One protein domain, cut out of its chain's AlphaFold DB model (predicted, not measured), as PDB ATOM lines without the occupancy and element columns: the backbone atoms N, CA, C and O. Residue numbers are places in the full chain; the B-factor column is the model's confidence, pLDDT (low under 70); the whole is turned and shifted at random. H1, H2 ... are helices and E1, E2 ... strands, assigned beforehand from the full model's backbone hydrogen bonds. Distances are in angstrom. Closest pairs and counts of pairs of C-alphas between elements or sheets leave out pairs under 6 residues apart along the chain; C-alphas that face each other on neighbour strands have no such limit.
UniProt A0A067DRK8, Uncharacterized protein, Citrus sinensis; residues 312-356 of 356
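AT A GLANCE: This is residues 312 to 356 of the 356 residues of an uncharacterized protein of Citrus sinensis (UniProt A0A067DRK8). Two helices of equal length, H1 and H2, pack on each other at a slant and run the same way, and the chain between them folds back through the short strand E1, which lies over the side of H2 away from H1. H2 is in the middle, with H1 along one side of it and E1 along the other. The printed part has 45 residues, with two named helices and one named strand in the order H1, E1, H2; E1 pairs with no named strand. The class is mostly helix, and the whole is compact, with a radius of gyration of the C-alphas of 10.1 A. Its C-alphas span 28 by 20 by 11 A, an outline that is only just flat.

HOW THE PARTS SIT: H1, residues 315 to 327, and H2, residues 342 to 354, touch, with 16 pairs of C-alphas within 8 A. Their closest C-alphas are those of Ala 325 and Ile 351, 4.2 A apart. Their centres are 9.2 A apart. They run the same way at a steep tilt of 38 degrees, only just past shallow. E1, residues 335 to 338, has 6 pairs of C-alphas within 8 A of H2. The closest of these are the C-alphas of Ser 338 and Cys 344, 5.9 A apart, and the centres of E1 and H2 are 9.2 A apart. H1 and E1 are apart, with no C-alpha of the one within 8 A of the other. In H1 every O i to N i+4 pair is within hydrogen-bond range, and in H2 8 of 9 are.

IN THESE COORDINATES: H1 begins at Met 315, with its C-alpha at (196.526, 215.847, 226.065), and ends at Leu 327; it is 18.7 A long from first to last C-alpha. H2 runs from Asn 342 to Val 354, where the C-alpha is at (182.929, 208.696, 236.217), and is also 18.7 A long. E1 runs from Ser 335, with its C-alpha at (177.535, 198.765, 229.223), to Ser 338, 10.0 A from first to last C-alpha.

THE WHOLE: The two C-alphas farthest apart are those of Asn 314 and Asn 332, at 28.5 A. The C-alphas of Pro 312 and Ser 356, the first and last printed, are 23.7 A apart. The printed part has no cut, and residue 356 is the chain's last. The link from H1 to E1 is short, with 7 residues, and the link from E1 to H2 is tight, with 3. The mean pLDDT of the printed part is 84.6, and residues 355 to 356 are under 70.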
ATOM      1  N   PRO A 312     199.187 206.547 222.140       70.56
ATOM      2  CA  PRO A 312     198.310 206.938 223.231       70.56
ATOM      3  C   PRO A 312     197.654 208.289 222.926       70.56
ATOM      4  O   PRO A 312     198.161 209.098 222.148       70.56
ATOM      5  N   MET A 313     196.503 208.535 223.546       80.12
ATOM      6  CA  MET A 313     195.765 209.775 223.362       80.12
ATOM      7  C   MET A 313     196.614 210.979 223.790       80.12
ATOM      8  O   MET A 313     197.223 210.982 224.861       80.12
ATOM      9  N   ASN A 314     196.651 212.017 222.954       85.81
ATOM     10  CA  ASN A 314     197.313 213.269 223.311       85.81
ATOM     11  C   ASN A 314     196.525 214.025 224.402       85.81
ATOM     12  O   ASN A 314     195.379 213.699 224.714       85.81
ATOM     13  N   MET A 315     197.126 215.078 224.965       86.56
ATOM     14  CA  MET A 315     196.526 215.847 226.065       86.56
ATOM     15  C   MET A 315     195.132 216.408 225.730       86.56
ATOM     16  O   MET A 315     194.242 216.405 226.577       86.56
ATOM     17  N   LEU A 316     194.916 216.858 224.488       86.31
ATOM     18  CA  LEU A 316     193.611 217.364 224.052       86.31
ATOM     19  C   LEU A 316     192.552 216.264 224.051       86.31
ATOM     20  O   LEU A 316     191.447 216.486 224.544       86.31
ATOM     21  N   GLY A 317     192.894 215.080 223.543       84.50
ATOM     22  CA  GLY A 317     192.002 213.933 223.578       84.50
ATOM     23  C   GLY A 317     191.647 213.548 225.014       84.50
ATOM     24  O   GLY A 317     190.475 213.309 225.295       84.50
ATOM     25  N   ILE A 318     192.617 213.561 225.938       87.00
ATOM     26  CA  ILE A 318     192.376 213.217 227.352       87.00
ATOM     27  C   ILE A 318     191.352 214.178 227.964       87.00
ATOM     28  O   ILE A 318     190.374 213.738 228.570       87.00
ATOM     29  N   ILE A 319     191.526 215.485 227.750       87.00
ATOM     30  CA  ILE A 319     190.594 216.514 228.234       87.00
ATOM     31  C   ILE A 319     189.198 216.323 227.617       87.00
ATOM     32  O   ILE A 319     188.189 216.451 228.309       87.00
ATOM     33  N   GLN A 320     189.111 216.008 226.321       87.56
ATOM     34  CA  GLN A 320     187.830 215.757 225.650       87.56
ATOM     35  C   GLN A 320     187.132 214.498 226.177       87.56
ATOM     36  O   GLN A 320     185.917 214.514 226.388       87.56
ATOM     37  N   ALA A 321     187.885 213.428 226.428       88.44
ATOM     38  CA  ALA A 321     187.365 212.199 227.010       88.44
ATOM     39  C   ALA A 321     186.804 212.441 228.419       88.44
ATOM     40  O   ALA A 321     185.709 211.976 228.724       88.44
ATOM     41  N   GLN A 322     187.502 213.230 229.244       88.94
ATOM     42  CA  GLN A 322     187.035 213.616 230.581       88.94
ATOM     43  C   GLN A 322     185.758 214.460 230.529       88.94
ATOM     44  O   GLN A 322     184.781 214.119 231.187       88.94
ATOM     45  N   LYS A 323     185.705 215.492 229.681       86.94
ATOM     46  CA  LYS A 323     184.482 216.296 229.498       86.94
ATOM     47  C   LYS A 323     183.302 215.457 229.014       86.94
ATOM     48  O   LYS A 323     182.172 215.655 229.445       86.94
ATOM     49  N   THR A 324     183.558 214.506 228.117       87.06
ATOM     50  CA  THR A 324     182.532 213.563 227.654       87.06
ATOM     51  C   THR A 324     182.045 212.689 228.804       87.06
ATOM     52  O   THR A 324     180.844 212.505 228.951       87.06
ATOM     53  N   ALA A 325     182.952 212.187 229.643       86.81
ATOM     54  CA  ALA A 325     182.600 211.414 230.827       86.81
ATOM     55  C   ALA A 325     181.719 212.220 231.798       86.81
ATOM     56  O   ALA A 325     180.693 211.715 232.244       86.81
ATOM     57  N   GLU A 326     182.058 213.485 232.053       85.81
ATOM     58  CA  GLU A 326     181.268 214.388 232.901       85.81
ATOM     59  C   GLU A 326     179.851 214.612 232.359       85.81
ATOM     60  O   GLU A 326     178.880 214.564 233.108       85.81
ATOM     61  N   LEU A 327     179.694 214.782 231.043       82.38
ATOM     62  CA  LEU A 327     178.373 214.918 230.414       82.38
ATOM     63  C   LEU A 327     177.499 213.661 230.555       82.38
ATOM     64  O   LEU A 327     176.280 213.735 230.384       82.38
ATOM     65  N   LEU A 328     178.113 212.509 230.829       83.31
ATOM     66  CA  LEU A 328     177.452 211.211 230.927       83.31
ATOM     67  C   LEU A 328     177.304 210.731 232.383       83.31
ATOM     68  O   LEU A 328     176.702 209.680 232.582       83.31
ATOM     69  N   LEU A 329     177.779 211.506 233.369       77.75
ATOM     70  CA  LEU A 329     177.778 211.202 234.810       77.75
ATOM     71  C   LEU A 329     176.458 210.614 235.320       77.75
ATOM     72  O   LEU A 329     176.422 209.542 235.914       77.75
ATOM     73  N   ASP A 330     175.355 211.307 235.045       73.56
ATOM     74  CA  ASP A 330     174.042 210.969 235.601       73.56
ATOM     75  C   ASP A 330     173.302 209.889 234.789       73.56
ATOM     76  O   ASP A 330     172.107 209.628 234.989       73.56
ATOM     77  N   LEU A 331     173.981 209.251 233.830       75.19
ATOM     78  CA  LEU A 331     173.402 208.173 233.046       75.19
ATOM     79  C   LEU A 331     173.567 206.834 233.740       75.19
ATOM     80  O   LEU A 331     174.665 206.345 233.963       75.19
ATOM     81  N   ASN A 332     172.442 206.147 233.920       78.19
ATOM     82  CA  ASN A 332     172.451 204.725 234.236       78.19
ATOM     83  C   ASN A 332     172.872 203.913 232.990       78.19
ATOM     84  O   ASN A 332     172.024 203.425 232.232       78.19
ATOM     85  N   VAL A 333     174.183 203.871 232.724       82.56
ATOM     86  CA  VAL A 333     174.816 203.148 231.615       82.56
ATOM     87  C   VAL A 333     174.929 201.671 231.974       82.56
ATOM     88  O   VAL A 333     175.547 201.291 232.958       82.56
ATOM     89  N   SER A 334     174.341 200.810 231.146       86.31
ATOM     90  CA  SER A 334     174.374 199.360 231.337       86.31
ATOM     91  C   SER A 334     175.683 198.737 230.858       86.31
ATOM     92  O   SER A 334     176.108 197.711 231.384       86.31
ATOM     93  N   SER A 335     176.289 199.284 229.801       89.62
ATOM     94  CA  SER A 335     177.535 198.765 229.223       89.62
ATOM     95  C   SER A 335     178.260 199.837 228.408       89.62
ATOM     96  O   SER A 335     177.616 200.668 227.765       89.62
ATOM     97  N   ILE A 336     179.589 199.769 228.382       90.44
ATOM     98  CA  ILE A 336     180.445 200.558 227.491       90.44
ATOM     99  C   ILE A 336     181.191 199.565 226.596       90.44
ATOM    100  O   ILE A 336     181.853 198.654 227.088       90.44
ATOM    101  N   VAL A 337     181.052 199.715 225.283       91.88
ATOM    102  CA  VAL A 337     181.719 198.884 224.275       91.88
ATOM    103  C   VAL A 337     182.671 199.777 223.502       91.88
ATOM    104  O   VAL A 337     182.270 200.842 223.040       91.88
ATOM    105  N   SER A 338     183.924 199.357 223.363       91.81
ATOM    106  CA  SER A 338     184.955 200.152 222.702       91.81
ATOM    107  C   SER A 338     185.535 199.413 221.507       91.81
ATOM    108  O   SER A 338     185.725 198.198 221.541       91.81
ATOM    109  N   SER A 339     185.888 200.176 220.475       88.25
ATOM    110  CA  SER A 339     186.879 199.746 219.490       88.25
ATOM    111  C   SER A 339     188.192 199.365 220.194       88.25
ATOM    112  O   SER A 339     188.531 199.997 221.202       88.25
ATOM    113  N   PRO A 340     188.957 198.384 219.677       85.31
ATOM    114  CA  PRO A 340     190.207 197.943 220.297       85.31
ATOM    115  C   PRO A 340     191.332 198.987 220.272       85.31
ATOM    116  O   PRO A 340     192.358 198.780 220.904       85.31
ATOM    117  N   LYS A 341     191.174 200.111 219.560       85.00
ATOM    118  CA  LYS A 341     192.211 201.150 219.484       85.00
ATOM    119  C   LYS A 341     192.435 201.837 220.837       85.00
ATOM    120  O   LYS A 341     191.467 202.253 221.473       85.00
ATOM    121  N   ASN A 342     193.700 202.077 221.204       85.31
ATOM    122  CA  ASN A 342     194.090 202.674 222.494       85.31
ATOM    123  C   ASN A 342     193.348 203.969 222.841       85.31
ATOM    124  O   ASN A 342     192.888 204.113 223.969       85.31
ATOM    125  N   ALA A 343     193.157 204.884 221.888       86.62
ATOM    126  CA  ALA A 343     192.385 206.102 222.141       86.62
ATOM    127  C   ALA A 343     190.924 205.797 222.532       86.62
ATOM    128  O   ALA A 343     190.405 206.374 223.481       86.62
ATOM    129  N   CYS A 344     190.268 204.848 221.860       89.06
ATOM    130  CA  CYS A 344     188.902 204.450 222.198       89.06
ATOM    131  C   CYS A 344     188.843 203.784 223.578       89.06
ATOM    132  O   CYS A 344     187.979 204.125 224.382       89.06
ATOM    133  N   VAL A 345     189.798 202.899 223.882       89.69
ATOM    134  CA  VAL A 345     189.894 202.239 225.193       89.69
ATOM    135  C   VAL A 345     190.089 203.273 226.305       89.69
ATOM    136  O   VAL A 345     189.329 203.281 227.268       89.69
ATOM    137  N   GLN A 346     191.020 204.213 226.138       89.94
ATOM    138  CA  GLN A 346     191.270 205.284 227.107       89.94
ATOM    139  C   GLN A 346     190.046 206.197 227.298       89.94
ATOM    140  O   GLN A 346     189.740 206.592 228.424       89.94
ATOM    141  N   THR A 347     189.292 206.500 226.231       90.88
ATOM    142  CA  THR A 347     188.015 207.221 226.348       90.88
ATOM    143  C   THR A 347     186.977 206.397 227.114       90.88
ATOM    144  O   THR A 347     186.315 206.930 228.003       90.88
ATOM    145  N   ALA A 348     186.842 205.104 226.815       91.25
ATOM    146  CA  ALA A 348     185.913 204.215 227.509       91.25
ATOM    147  C   ALA A 348     186.236 204.101 229.009       91.25
ATOM    148  O   ALA A 348     185.331 204.163 229.839       91.25
ATOM    149  N   GLU A 349     187.518 204.014 229.368       90.88
ATOM    150  CA  GLU A 349     187.986 204.022 230.757       90.88
ATOM    151  C   GLU A 349     187.708 205.348 231.471       90.88
ATOM    152  O   GLU A 349     187.373 205.346 232.657       90.88
ATOM    153  N   ALA A 350     187.853 206.485 230.782       90.12
ATOM    154  CA  ALA A 350     187.512 207.789 231.345       90.12
ATOM    155  C   ALA A 350     186.013 207.869 231.673       90.12
ATOM    156  O   ALA A 350     185.651 208.254 232.782       90.12
ATOM    157  N   ILE A 351     185.147 207.422 230.758       89.00
ATOM    158  CA  ILE A 351     183.692 207.366 230.970       89.00
ATOM    159  C   ILE A 351     183.340 206.401 232.112       89.00
ATOM    160  O   ILE A 351     182.529 206.732 232.980       89.00
ATOM    161  N   SER A 352     183.971 205.223 232.149       87.38
ATOM    162  CA  SER A 352     183.698 204.202 233.165       87.38
ATOM    163  C   SER A 352     184.052 204.648 234.581       87.38
ATOM    164  O   SER A 352     183.353 204.257 235.507       87.38
ATOM    165  N   ARG A 353     185.118 205.439 234.764       85.31
ATOM    166  CA  ARG A 353     185.550 205.942 236.085       85.31
ATOM    167  C   ARG A 353     184.589 206.946 236.706       85.31
ATOM    168  O   ARG A 353     184.616 207.172 237.907       85.31
ATOM    169  N   VAL A 354     183.813 207.596 235.855       77.12
ATOM    170  CA  VAL A 354     182.929 208.696 236.217       77.12
ATOM    171  C   VAL A 354     181.492 208.182 236.394       77.12
ATOM    172  O   VAL A 354     180.750 208.710 237.207       77.12
ATOM    173  N   SER A 355     181.120 207.100 235.701       65.06
ATOM    174  CA  SER A 355     179.778 206.488 235.760       65.06
ATOM    175  C   SER A 355     179.580 205.472 236.907       65.06
ATOM    176  O   SER A 355     178.519 204.849 236.978       65.06
ATOM    177  N   SER A 356     180.608 205.231 237.733       56.28
ATOM    178  CA  SER A 356     180.658 204.188 238.776       56.28
ATOM    179  C   SER A 356     180.247 204.656 240.164       56.28
ATOM    180  O   SER A 356     180.685 205.764 240.543       56.28
TER     181      SER A 356